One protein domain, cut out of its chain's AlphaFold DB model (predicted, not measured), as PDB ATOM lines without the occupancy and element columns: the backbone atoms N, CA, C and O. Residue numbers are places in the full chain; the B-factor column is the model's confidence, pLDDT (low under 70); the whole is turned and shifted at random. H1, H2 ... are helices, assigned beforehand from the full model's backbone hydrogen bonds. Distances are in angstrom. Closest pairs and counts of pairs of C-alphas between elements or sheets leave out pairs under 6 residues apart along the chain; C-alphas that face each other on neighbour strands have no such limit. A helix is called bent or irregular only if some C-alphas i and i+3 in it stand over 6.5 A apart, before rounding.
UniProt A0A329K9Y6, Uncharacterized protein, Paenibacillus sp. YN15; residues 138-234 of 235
ATOM      1  N   ALA A 138      26.616  13.766  35.582       75.94
ATOM      2  CA  ALA A 138      27.451  14.726  34.874       75.94
ATOM      3  C   ALA A 138      26.713  15.345  33.682       75.94
ATOM      4  O   ALA A 138      26.641  16.569  33.567       75.94
ATOM      5  N   TYR A 139      26.076  14.529  32.838       79.00
ATOM      6  CA  TYR A 139      25.326  15.036  31.686       79.00
ATOM      7  C   TYR A 139      24.177  15.962  32.104       79.00
ATOM      8  O   TYR A 139      24.007  17.055  31.558       79.00
ATOM      9  N   THR A 140      23.415  15.549  33.119       79.31
ATOM     10  CA  THR A 140      22.285  16.334  33.636       79.31
ATOM     11  C   THR A 140      22.755  17.686  34.180       79.31
ATOM     12  O   THR A 140      22.157  18.722  33.875       79.31
ATOM     13  N   GLN A 141      23.864  17.701  34.927       80.94
ATOM     14  CA  GLN A 141      24.458  18.931  35.442       80.94
ATOM     15  C   GLN A 141      24.998  19.827  34.318       80.94
ATOM     16  O   GLN A 141      24.797  21.043  34.358       80.94
ATOM     17  N   ALA A 142      25.650  19.243  33.309       79.75
ATOM     18  CA  ALA A 142      26.187  19.969  32.162       79.75
ATOM     19  C   ALA A 142      25.070  20.706  31.411       79.75
ATOM     20  O   ALA A 142      25.185  21.902  31.151       79.75
ATOM     21  N   MET A 143      23.962  20.011  31.133       79.06
ATOM     22  CA  MET A 143      22.780  20.583  30.482       79.06
ATOM     23  C   MET A 143      22.170  21.726  31.296       79.06
ATOM     24  O   MET A 143      21.897  22.791  30.742       79.06
ATOM     25  N   ALA A 144      21.987  21.539  32.606       80.81
ATOM     26  CA  ALA A 144      21.432  22.574  33.478       80.81
ATOM     27  C   ALA A 144      22.325  23.826  33.514       80.81
ATOM     28  O   ALA A 144      21.850  24.942  33.308       80.81
ATOM     29  N   SER A 145      23.637  23.638  33.687       83.25
ATOM     30  CA  SER A 145      24.610  24.738  33.685       83.25
ATOM     31  C   SER A 145      24.695  25.448  32.331       83.25
ATOM     32  O   SER A 145      24.865  26.666  32.289       83.25
ATOM     33  N   MET A 146      24.536  24.718  31.224       87.69
ATOM     34  CA  MET A 146      24.496  25.305  29.889       87.69
ATOM     35  C   MET A 146      23.240  26.163  29.682       87.69
ATOM     36  O   MET A 146      23.336  27.289  29.198       87.69
ATOM     37  N   GLN A 147      22.067  25.681  30.100       81.88
ATOM     38  CA  GLN A 147      20.821  26.452  30.028       81.88
ATOM     39  C   GLN A 147      20.872  27.718  30.893       81.88
ATOM     40  O   GLN A 147      20.427  28.785  30.461       81.88
ATOM     41  N   ASP A 148      21.447  27.626  32.094       84.12
ATOM     42  CA  ASP A 148      21.651  28.788  32.958       84.12
ATOM     43  C   ASP A 148      22.583  29.817  32.320       84.12
ATOM     44  O   ASP A 148      22.279  31.014  32.332       84.12
ATOM     45  N   TYR A 149      23.669  29.358  31.694       89.56
ATOM     46  CA  TYR A 149      24.566  30.230  30.946       89.56
ATOM     47  C   TYR A 149      23.846  30.941  29.795       89.56
ATOM     48  O   TYR A 149      23.909  32.164  29.718       89.56
ATOM     49  N   LEU A 150      23.107  30.224  28.947       84.38
ATOM     50  CA  LEU A 150      22.388  30.829  27.816       84.38
ATOM     51  C   LEU A 150      21.369  31.884  28.261       84.38
ATOM     52  O   LEU A 150      21.215  32.920  27.618       84.38
ATOM     53  N   ARG A 151      20.688  31.636  29.381       83.38
ATOM     54  CA  ARG A 151      19.659  32.537  29.906       83.38
ATOM     55  C   ARG A 151      20.236  33.772  30.593       83.38
ATOM     56  O   ARG A 151      19.646  34.843  30.482       83.38
ATOM     57  N   GLN A 152      21.312  33.619  31.364       85.56
ATOM     58  CA  GLN A 152      21.809  34.673  32.258       85.56
ATOM     59  C   GLN A 152      23.214  35.159  31.898       85.56
ATOM     60  O   GLN A 152      23.456  36.362  31.910       85.56
ATOM     61  N   GLY A 153      24.128  34.245  31.571       87.25
ATOM     62  CA  GLY A 153      25.529  34.568  31.297       87.25
ATOM     63  C   GLY A 153      25.762  35.131  29.898       87.25
ATOM     64  O   GLY A 153      26.449  36.136  29.756       87.25
ATOM     65  N   LEU A 154      25.145  34.549  28.868       88.06
ATOM     66  CA  LEU A 154      25.314  34.992  27.485       88.06
ATOM     67  C   LEU A 154      24.908  36.468  27.280       88.06
ATOM     68  O   LEU A 154      25.688  37.203  26.676       88.06
ATOM     69  N   PRO A 155      23.758  36.959  27.793       86.62
ATOM     70  CA  PRO A 155      23.432  38.383  27.711       86.62
ATOM     71  C   PRO A 155      24.477  39.289  28.375       86.62
ATOM     72  O   PRO A 155      24.767  40.360  27.847       86.62
ATOM     73  N   GLN A 156      25.061  38.856  29.498       90.31
ATOM     74  CA  GLN A 156      26.104  39.611  30.198       90.31
ATOM     75  C   GLN A 156      27.408  39.657  29.398       90.31
ATOM     76  O   GLN A 156      27.965  40.737  29.230       90.31
ATOM     77  N   ASP A 157      27.850  38.521  28.848       90.88
ATOM     78  CA  ASP A 157      29.046  38.456  27.997       90.88
ATOM     79  C   ASP A 157      28.881  39.347  26.744       90.88
ATOM     80  O   ASP A 157      29.826  40.016  26.323       90.88
ATOM     81  N   ILE A 158      27.676  39.395  26.153       89.31
ATOM     82  CA  ILE A 158      27.356  40.280  25.017       89.31
ATOM     83  C   ILE A 158      27.484  41.756  25.418       89.31
ATOM     84  O   ILE A 158      28.108  42.536  24.695       89.31
ATOM     85  N   ASP A 159      26.897  42.138  26.555       87.62
ATOM     86  CA  ASP A 159      26.921  43.515  27.055       87.62
ATOM     87  C   ASP A 159      28.342  43.974  27.405       87.62
ATOM     88  O   ASP A 159      28.740  45.089  27.056       87.62
ATOM     89  N   GLU A 160      29.131  43.105  28.037       89.56
ATOM     90  CA  GLU A 160      30.532  43.369  28.362       89.56
ATOM     91  C   GLU A 160      31.374  43.557  27.094       89.56
ATOM     92  O   GLU A 160      32.074  44.564  26.954       89.56
ATOM     93  N   ALA A 161      31.265  42.637  26.132       88.38
ATOM     94  CA  ALA A 161      32.034  42.698  24.894       88.38
ATOM     95  C   ALA A 161      31.693  43.943  24.056       88.38
ATOM     96  O   ALA A 161      32.593  44.607  23.533       88.38
ATOM     97  N   ALA A 162      30.413  44.315  23.974       86.31
ATOM     98  CA  ALA A 162      29.994  45.539  23.297       86.31
ATOM     99  C   ALA A 162      30.473  46.805  24.019       86.31
ATOM    100  O   ALA A 162      30.884  47.765  23.364       86.31
ATOM    101  N   GLY A 163      30.462  46.802  25.357       86.06
ATOM    102  CA  GLY A 163      30.993  47.890  26.176       86.06
ATOM    103  C   GLY A 163      32.488  48.113  25.948       86.06
ATOM    104  O   GLY A 163      32.910  49.251  25.743       86.06
ATOM    105  N   ILE A 164      33.276  47.033  25.900       85.44
ATOM    106  CA  ILE A 164      34.717  47.077  25.593       85.44
ATOM    107  C   ILE A 164      34.962  47.626  24.181       85.44
ATOM    108  O   ILE A 164      35.873  48.430  23.982       85.44
ATOM    109  N   ALA A 165      34.144  47.222  23.209       83.94
ATOM    110  CA  ALA A 165      34.254  47.681  21.827       83.94
ATOM    111  C   ALA A 165      33.664  49.087  21.585       83.94
ATOM    112  O   ALA A 165      33.840  49.645  20.503       83.94
ATOM    113  N   GLY A 166      32.957  49.665  22.562       84.44
ATOM    114  CA  GLY A 166      32.284  50.960  22.430       84.44
ATOM    115  C   GLY A 166      31.102  50.955  21.452       84.44
ATOM    116  O   GLY A 166      30.767  52.001  20.896       84.44
ATOM    117  N   ILE A 167      30.476  49.796  21.214       80.50
ATOM    118  CA  ILE A 167      29.407  49.630  20.220       80.50
ATOM    119  C   ILE A 167      28.032  49.707  20.906       80.50
ATOM    120  O   ILE A 167      27.757  48.924  21.818       80.50
ATOM    121  N   PRO A 168      27.121  50.600  20.468       79.75
ATOM    122  CA  PRO A 168      25.773  50.655  21.017       79.75
ATOM    123  C   PRO A 168      24.944  49.443  20.563       79.75
ATOM    124  O   PRO A 168      24.608  49.296  19.388       79.75
ATOM    125  N   LEU A 169      24.570  48.585  21.514       81.75
ATOM    126  CA  LEU A 169      23.685  47.439  21.289       81.75
ATOM    127  C   LEU A 169      22.220  47.881  21.177       81.75
ATOM    128  O   LEU A 169      21.476  47.862  22.161       81.75
ATOM    129  N   VAL A 170      21.795  48.257  19.969       84.50
ATOM    130  CA  VAL A 170      20.367  48.460  19.674       84.50
ATOM    131  C   VAL A 170      19.579  47.150  19.867       84.50
ATOM    132  O   VAL A 170      20.149  46.071  19.662       84.50
ATOM    133  N   PRO A 171      18.293  47.203  20.265       80.38
ATOM    134  CA  PRO A 171      17.513  46.015  20.624       80.38
ATOM    135  C   PRO A 171      17.497  44.916  19.554       80.38
ATOM    136  O   PRO A 171      17.637  43.740  19.882       80.38
ATOM    137  N   GLU A 172      17.402  45.288  18.277       82.31
ATOM    138  CA  GLU A 172      17.361  44.350  17.152       82.31
ATOM    139  C   GLU A 172      18.702  43.629  16.960       82.31
ATOM    140  O   GLU A 172      18.743  42.420  16.729       82.31
ATOM    141  N   LEU A 173      19.817  44.360  17.088       78.81
ATOM    142  CA  LEU A 173      21.163  43.791  16.999       78.81
ATOM    143  C   LEU A 173      21.429  42.857  18.181       78.81
ATOM    144  O   LEU A 173      21.942  41.758  17.980       78.81
ATOM    145  N   ARG A 174      21.031  43.268  19.392       83.19
ATOM    146  CA  ARG A 174      21.117  42.441  20.600       83.19
ATOM    147  C   ARG A 174      20.372  41.126  20.398       83.19
ATOM    148  O   ARG A 174      20.976  40.075  20.569       83.19
ATOM    149  N   GLN A 175      19.107  41.180  19.980       82.88
ATOM    150  CA  GLN A 175      18.306  39.980  19.746       82.88
ATOM    151  C   GLN A 175      18.967  39.050  18.721       82.88
ATOM    152  O   GLN A 175      19.132  37.863  18.992       82.88
ATOM    153  N   ARG A 176      19.413  39.593  17.580       82.88
ATOM    154  CA  ARG A 176      20.056  38.799  16.525       82.88
ATOM    155  C   ARG A 176      21.326  38.098  17.015       82.88
ATOM    156  O   ARG A 176      21.521  36.925  16.718       82.88
ATOM    157  N   ILE A 177      22.181  38.812  17.751       84.69
ATOM    158  CA  ILE A 177      23.426  38.258  18.305       84.69
ATOM    159  C   ILE A 177      23.115  37.201  19.367       84.69
ATOM    160  O   ILE A 177      23.729  36.138  19.361       84.69
ATOM    161  N   THR A 178      22.151  37.459  20.255       84.06
ATOM    162  CA  THR A 178      21.750  36.494  21.284       84.06
ATOM    163  C   THR A 178      21.227  35.200  20.659       84.06
ATOM    164  O   THR A 178      21.658  34.126  21.068       84.06
ATOM    165  N   GLU A 179      20.348  35.272  19.657       82.00
ATOM    166  CA  GLU A 179      19.794  34.089  18.980       82.00
ATOM    167  C   GLU A 179      20.867  33.263  18.257       82.00
ATOM    168  O   GLU A 179      20.893  32.034  18.370       82.00
ATOM    169  N   ASP A 180      21.763  33.931  17.529       82.25
ATOM    170  CA  ASP A 180      22.843  33.278  16.790       82.25
ATOM    171  C   ASP A 180      23.853  32.614  17.738       82.25
ATOM    172  O   ASP A 180      24.132  31.420  17.613       82.25
ATOM    173  N   LEU A 181      24.326  33.339  18.758       87.56
ATOM    174  CA  LEU A 181      25.263  32.790  19.738       87.56
ATOM    175  C   LEU A 181      24.649  31.686  20.589       87.56
ATOM    176  O   LEU A 181      25.350  30.731  20.912       87.56
ATOM    177  N   SER A 182      23.355  31.762  20.906       82.31
ATOM    178  CA  SER A 182      22.674  30.680  21.628       82.31
ATOM    179  C   SER A 182      22.712  29.391  20.814       82.31
ATOM    180  O   SER A 182      23.138  28.351  21.313       82.31
ATOM    181  N   ARG A 183      22.372  29.475  19.523       83.56
ATOM    182  CA  ARG A 183      22.418  28.330  18.609       83.56
ATOM    183  C   ARG A 183      23.834  27.780  18.453       83.56
ATOM    184  O   ARG A 183      24.024  26.567  18.498       83.56
ATOM    185  N   GLN A 184      24.825  28.653  18.267       82.44
ATOM    186  CA  GLN A 184      26.222  28.237  18.133       82.44
ATOM    187  C   GLN A 184      26.732  27.561  19.408       82.44
ATOM    188  O   GLN A 184      27.395  26.527  19.335       82.44
ATOM    189  N   ALA A 185      26.389  28.100  20.577       84.06
ATOM    190  CA  ALA A 185      26.803  27.557  21.860       84.06
ATOM    191  C   ALA A 185      26.156  26.191  22.144       84.06
ATOM    192  O   ALA A 185      26.850  25.275  22.578       84.06
ATOM    193  N   GLU A 186      24.869  26.005  21.832       80.75
ATOM    194  CA  GLU A 186      24.195  24.700  21.925       80.75
ATOM    195  C   GLU A 186      24.835  23.652  21.003       80.75
ATOM    196  O   GLU A 186      25.103  22.525  21.424       80.75
ATOM    197  N   GLN A 187      25.135  24.025  19.756       81.62
ATOM    198  CA  GLN A 187      25.804  23.139  18.800       81.62
ATOM    199  C   GLN A 187      27.204  22.740  19.279       81.62
ATOM    200  O   GLN A 187      27.566  21.566  19.211       81.62
ATOM    201  N   ARG A 188      27.978  23.701  19.800       81.69
ATOM    202  CA  ARG A 188      29.309  23.457  20.376       81.69
ATOM    203  C   ARG A 188      29.244  22.575  21.614       81.69
ATOM    204  O   ARG A 188      30.044  21.658  21.747       81.69
ATOM    205  N   PHE A 189      28.268  22.807  22.481       83.38
ATOM    206  CA  PHE A 189      28.046  21.995  23.670       83.38
ATOM    207  C   PHE A 189      27.734  20.533  23.315       83.38
ATOM    208  O   PHE A 189      28.365  19.619  23.847       83.38
ATOM    209  N   MET A 190      26.827  20.303  22.359       79.75
ATOM    210  CA  MET A 190      26.523  18.958  21.855       79.75
ATOM    211  C   MET A 190      27.743  18.293  21.211       79.75
ATOM    212  O   MET A 190      27.962  17.098  21.407       79.75
ATOM    213  N   LEU A 191      28.548  19.058  20.467       80.50
ATOM    214  CA  LEU A 191      29.792  18.563  19.885       80.50
ATOM    215  C   LEU A 191      30.773  18.113  20.973       80.50
ATOM    216  O   LEU A 191      31.265  16.993  20.900       80.50
ATOM    217  N   TYR A 192      30.999  18.922  22.010       83.31
ATOM    218  CA  TYR A 192      31.942  18.577  23.075       83.31
ATOM    219  C   TYR A 192      31.520  17.370  23.898       83.31
ATOM    220  O   TYR A 192      32.372  16.550  24.221       83.31
ATOM    221  N   ILE A 193      30.227  17.207  24.184       80.62
ATOM    222  CA  ILE A 193      29.742  15.988  24.843       80.62
ATOM    223  C   ILE A 193      29.903  14.768  23.932       80.62
ATOM    224  O   ILE A 193      30.187  13.673  24.408       80.62
ATOM    225  N   LYS A 194      29.729  14.938  22.619       78.50
ATOM    226  CA  LYS A 194      29.907  13.850  21.656       78.50
ATOM    227  C   LYS A 194      31.376  13.439  21.509       78.50
ATOM    228  O   LYS A 194      31.653  12.251  21.399       78.50
ATOM    229  N   GLU A 195      32.292  14.403  21.469       77.38
ATOM    230  CA  GLU A 195      33.741  14.171  21.361       77.38
ATOM    231  C   GLU A 195      34.340  13.638  22.668       77.38
ATOM    232  O   GLU A 195      35.278  12.841  22.649       77.38
ATOM    233  N   HIS A 196      33.778  14.051  23.804       80.56
ATOM    234  CA  HIS A 196      34.227  13.678  25.138       80.56
ATOM    235  C   HIS A 196      33.026  13.253  25.995       80.56
ATOM    236  O   HIS A 196      32.574  14.025  26.848       80.56
ATOM    237  N   PRO A 197      32.480  12.043  25.771       77.56
ATOM    238  CA  PRO A 197      31.404  11.532  26.603       77.56
ATOM    239  C   PRO A 197      31.885  11.386  28.046       77.56
ATOM    240  O   PRO A 197      33.044  11.050  28.308       77.56
ATOM    241  N   PHE A 198      30.985  11.640  28.988       79.31
ATOM    242  CA  PHE A 198      31.273  11.447  30.401       79.31
ATOM    243  C   PHE A 198      31.488   9.958  30.712       79.31
ATOM    244  O   PHE A 198      30.937   9.076  30.050       79.31
ATOM    245  N   ALA A 199      32.332   9.681  31.707       75.75
ATOM    246  CA  ALA A 199      32.556   8.322  32.183       75.75
ATOM    247  C   ALA A 199      31.292   7.758  32.854       75.75
ATOM    248  O   ALA A 199      30.477   8.496  33.405       75.75
ATOM    249  N   GLU A 200      31.152   6.435  32.866       66.94
ATOM    250  CA  GLU A 200      30.048   5.774  33.560       66.94
ATOM    251  C   GLU A 200      30.132   6.064  35.075       66.94
ATOM    252  O   GLU A 200      31.121   5.723  35.726       66.94
ATOM    253  N   ASN A 201      29.099   6.708  35.635       71.50
ATOM    254  CA  ASN A 201      29.061   7.281  36.995       71.50
ATOM    255  C   ASN A 201      29.929   8.535  37.213       71.50
ATOM    256  O   ASN A 201      30.357   8.794  38.342       71.50
ATOM    257  N   ALA A 202      30.181   9.321  36.164       74.94
ATOM    258  CA  ALA A 202      30.823  10.620  36.297       74.94
ATOM    259  C   ALA A 202      30.076  11.514  37.298       74.94
ATOM    260  O   ALA A 202      28.841  11.578  37.350       74.94
ATOM    261  N   ALA A 203      30.847  12.217  38.121       76.75
ATOM    262  CA  ALA A 203      30.302  13.130  39.102       76.75
ATOM    263  C   ALA A 203      29.783  14.393  38.409       76.75
ATOM    264  O   ALA A 203      30.296  14.831  37.383       76.75
ATOM    265  N   ALA A 204      28.832  15.081  39.041       72.88
ATOM    266  CA  ALA A 204      28.345  16.379  38.567       72.88
ATOM    267  C   ALA A 204      29.473  17.416  38.337       72.88
ATOM    268  O   ALA A 204      29.315  18.336  37.540       72.88
ATOM    269  N   GLN A 205      30.619  17.276  39.011       75.31
ATOM    270  CA  GLN A 205      31.784  18.154  38.840       75.31
ATOM    271  C   GLN A 205      32.490  17.951  37.492       75.31
ATOM    272  O   GLN A 205      33.032  18.911  36.944       75.31
ATOM    273  N   ASP A 206      32.417  16.747  36.925       75.62
ATOM    274  CA  ASP A 206      33.039  16.403  35.642       75.62
ATOM    275  C   ASP A 206      32.350  17.117  34.465       75.62
ATOM    276  O   ASP A 206      32.915  17.240  33.382       75.62
ATOM    277  N   ALA A 207      31.154  17.666  34.695       73.62
ATOM    278  CA  ALA A 207      30.397  18.489  33.757       73.62
ATOM    279  C   ALA A 207      30.979  19.896  33.540       73.62
ATOM    280  O   ALA A 207      30.787  20.504  32.483       73.62
ATOM    281  N   LEU A 208      31.650  20.451  34.557       78.31
ATOM    282  CA  LEU A 208      32.064  21.857  34.583       78.31
ATOM    283  C   LEU A 208      33.039  22.238  33.454       78.31
ATOM    284  O   LEU A 208      32.827  23.291  32.844       78.31
ATOM    285  N   PRO A 209      34.060  21.421  33.117       87.50
ATOM    286  CA  PRO A 209      35.019  21.761  32.068       87.50
ATOM    287  C   PRO A 209      34.375  21.910  30.688       87.50
ATOM    288  O   PRO A 209      34.754  22.799  29.928       87.50
ATOM    289  N   VAL A 210      33.377  21.077  30.369       85.50
ATOM    290  CA  VAL A 210      32.677  21.124  29.075       85.50
ATOM    291  C   VAL A 210      31.934  22.446  28.925       85.50
ATOM    292  O   VAL A 210      32.081  23.133  27.916       85.50
ATOM    293  N   VAL A 211      31.181  22.840  29.954       86.94
ATOM    294  CA  VAL A 211      30.423  24.098  29.940       86.94
ATOM    295  C   VAL A 211      31.367  25.303  29.911       86.94
ATOM    296  O   VAL A 211      31.069  26.293  29.248       86.94
ATOM    297  N   GLU A 212      32.509  25.249  30.600       91.06
ATOM    298  CA  GLU A 212      33.483  26.348  30.574       91.06
ATOM    299  C   GLU A 212      34.150  26.503  29.204       91.06
ATOM    300  O   GLU A 212      34.317  27.624  28.726       91.06
ATOM    301  N   LYS A 213      34.450  25.395  28.518       91.31
ATOM    302  CA  LYS A 213      35.003  25.436  27.160       91.31
ATOM    303  C   LYS A 213      34.048  26.125  26.183       91.31
ATOM    304  O   LYS A 213      34.469  26.991  25.423       91.31
ATOM    305  N   VAL A 214      32.748  25.820  26.265       91.75
ATOM    306  CA  VAL A 214      31.724  26.501  25.453       91.75
ATOM    307  C   VAL A 214      31.666  27.994  25.771       91.75
ATOM    308  O   VAL A 214      31.649  28.812  24.855       91.75
ATOM    309  N   ARG A 215      31.677  28.369  27.058       93.88
ATOM    310  CA  ARG A 215      31.700  29.782  27.473       93.88
ATOM    311  C   ARG A 215      32.908  30.521  26.907       93.88
ATOM    312  O   ARG A 215      32.775  31.635  26.407       93.88
ATOM    313  N   GLN A 216      34.081  29.897  26.957       93.12
ATOM    314  CA  GLN A 216      35.305  30.481  26.422       93.12
ATOM    315  C   GLN A 216      35.224  30.689  24.905       93.12
ATOM    316  O   GLN A 216      35.590  31.759  24.419       93.12
ATOM    317  N   ASP A 217      34.693  29.718  24.161       90.25
ATOM    318  CA  ASP A 217      34.500  29.854  22.714       90.25
ATOM    319  C   ASP A 217      33.531  30.979  22.359       90.25
ATOM    320  O   ASP A 217      33.806  31.761  21.448       90.25
ATOM    321  N   VAL A 218      32.424  31.095  23.097       90.75
ATOM    322  CA  VAL A 218      31.445  32.170  22.903       90.75
ATOM    323  C   VAL A 218      32.089  33.537  23.130       90.75
ATOM    324  O   VAL A 218      31.947  34.424  22.287       90.75
ATOM    325  N   ARG A 219      32.857  33.709  24.213       92.19
ATOM    326  CA  ARG A 219      33.574  34.967  24.493       92.19
ATOM    327  C   ARG A 219      34.603  35.306  23.418       92.19
ATOM    328  O   ARG A 219      34.699  36.459  22.999       92.19
ATOM    329  N   ASN A 220      35.345  34.311  22.934       88.88
ATOM    330  CA  ASN A 220      36.290  34.500  21.835       88.88
ATOM    331  C   ASN A 220      35.566  34.930  20.550       88.88
ATOM    332  O   ASN A 220      35.987  35.887  19.901       88.88
ATOM    333  N   GLY A 221      34.447  34.276  20.222       86.38
ATOM    334  CA  GLY A 221      33.604  34.624  19.078       86.38
ATOM    335  C   GLY A 221      33.050  36.046  19.164       86.38
ATOM    336  O   GLY A 221      33.123  36.793  18.189       86.38
ATOM    337  N   LEU A 222      32.581  36.457  20.346       89.25
ATOM    338  CA  LEU A 222      32.114  37.819  20.619       89.25
ATOM    339  C   LEU A 222      33.203  38.864  20.393       89.25
ATOM    340  O   LEU A 222      32.969  39.868  19.718       89.25
ATOM    341  N   LYS A 223      34.407  38.609  20.912       87.50
ATOM    342  CA  LYS A 223      35.554  39.493  20.704       87.50
ATOM    343  C   LYS A 223      35.856  39.654  19.213       87.50
ATOM    344  O   LYS A 223      35.969  40.776  18.730       87.50
ATOM    345  N   THR A 224      35.947  38.549  18.471       86.56
ATOM    346  CA  THR A 224      36.212  38.583  17.024       86.56
ATOM    347  C   THR A 224      35.112  39.308  16.250       86.56
ATOM    348  O   THR A 224      35.418  40.089  15.348       86.56
ATOM    349  N   PHE A 225      33.845  39.088  16.606       86.00
ATOM    350  CA  PHE A 225      32.705  39.749  15.974       86.00
ATOM    351  C   PHE A 225      32.777  41.273  16.129       86.00
ATOM    352  O   PHE A 225      32.708  42.002  15.137       86.00
ATOM    353  N   PHE A 226      32.970  41.768  17.353       85.56
ATOM    354  CA  PHE A 226      33.009  43.208  17.608       85.56
ATOM    355  C   PHE A 226      34.292  43.884  17.097       85.56
ATOM    356  O   PHE A 226      34.215  45.003  16.584       85.56
ATOM    357  N   ASP A 227      35.438  43.193  17.122       83.12
ATOM    358  CA  ASP A 227      36.687  43.668  16.501       83.12
ATOM    359  C   ASP A 227      36.527  43.890  14.979       83.12
ATOM    360  O   ASP A 227      37.158  44.782  14.401       83.12
ATOM    361  N   GLY A 228      35.694  43.078  14.313       80.12
ATOM    362  CA  GLY A 228      35.341  43.233  12.897       80.12
ATOM    363  C   GLY A 228      34.311  44.341  12.650       80.12
ATOM    364  O   GLY A 228      34.486  45.161  11.748       80.12
ATOM    365  N   TYR A 229      33.285  44.421  13.497       75.38
ATOM    366  CA  TYR A 229      32.185  45.385  13.373       75.38
ATOM    367  C   TYR A 229      32.647  46.855  13.446       75.38
ATOM    368  O   TYR A 229      32.150  47.721  12.717       75.38
ATOM    369  N   GLY A 230      33.644  47.159  14.286       64.38
ATOM    370  CA  GLY A 230      34.210  48.511  14.388       64.38
ATOM    371  C   GLY A 230      34.930  48.987  13.117       64.38
ATOM    372  O   GLY A 230      34.996  50.189  12.858       64.38
ATOM    373  N   LYS A 231      35.438  48.060  12.291       60.53
ATOM    374  CA  LYS A 231      36.177  48.382  11.057       60.53
ATOM    375  C   LYS A 231      35.256  48.680   9.878       60.53
ATOM    376  O   LYS A 231      35.575  49.554   9.083       60.53
ATOM    377  N   GLU A 232      34.124  47.986   9.780       56.59
ATOM    378  CA  GLU A 232      33.150  48.180   8.696       56.59
ATOM    379  C   GLU A 232      32.250  49.402   8.909       56.59
ATOM    380  O   GLU A 232      31.794  49.995   7.942       56.59
ATOM    381  N   SER A 233      32.017  49.823  10.157       53.69
ATOM    382  CA  SER A 233      31.207  51.018  10.456       53.69
ATOM    383  C   SER A 233      31.966  52.351  10.339       53.69
ATOM    384  O   SER A 233      31.343  53.409  10.402       53.69
ATOM    385  N   SER A 234      33.294  52.313  10.159       48.81
ATOM    386  CA  SER A 234      34.162  53.495   9.987       48.81
ATOM    387  C   SER A 234      34.606  53.743   8.533       48.81
ATOM    388  O   SER A 234      35.443  54.620   8.306       48.81
TER     389      SER A 234
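Overview. This is residues 138 to 234 of the 235 residues of an uncharacterized protein of Paenibacillus sp. YN15 (UniProt A0A329K9Y6). Look for a rod-shaped bundle of three helices running up and down along its length, the first of them bent partway so that its second arm, H1b, turns off at an angle. H2 and H3 make a crossed helical hairpin. The printed part has 97 residues with three named helices, H1, H2 and H3 in that order, and no named strand; its class is all helix. It is only just compact, close to loose, with a radius of gyration of the C-alphas of 15.0 A and spans of 53 by 21 by 19 A.

Arrangement. Start at H1, residues 138 to 165, assigned as one helix by its hydrogen bonds but bent, with C-alphas 151 and 154 6.6 A apart; its arms H1a, residues 138 to 151, and H1b, residues 154 to 165, stand at a steep tilt of 51 degrees. H2, residues 171 to 195, only just touches H1a, with 3 pairs of C-alphas within 8 A, closest at Leu 150 and Ser 182, 6.2 A; they run opposite ways. H3, residues 204 to 232, touches H1a with residues 204 to 215 alone, closest at the C-alphas of Ala 138 and Ala 204, 4.1 A, the same way at a shallow tilt of 31 degrees. H3 touches H2 with residues 210 to 218 alone, closest at the C-alphas of Phe 189 and Val 214, 6.1 A, opposite ways at a steep tilt of 41 degrees. H1b touches H3, closest at the C-alphas of Ala 165 and Phe 226, 6.3 A, and H2, closest at those of Pro 155 and Thr 178, 6.9 A. Every O i to N i+4 pair is within hydrogen-bond range in H1a, H1b and H2, and 21 of 25 are in H3.

Along the chain. Find C-alpha 138 at (27.451, 14.726, 34.874); from there H1a runs 20.1 A, and H1b then 16.5 A. H2 runs 35.7 A from C-alpha 171 at (17.513, 46.015, 20.624). H3 runs 43.9 A to C-alpha 232 at (33.150, 48.180, 8.696) and is only just irregular, with C-alphas 206 and 209 6.7 A apart.

Size, cuts and confidence. The C-alphas farthest apart are those of Asn 201 and Ser 234, 53.8 A. The printed part has no cut; the link from H1 to H2 is tight and that from H2 to H3 short. Look for pLDDT under 70 at residue 200 and residues 230 to 234.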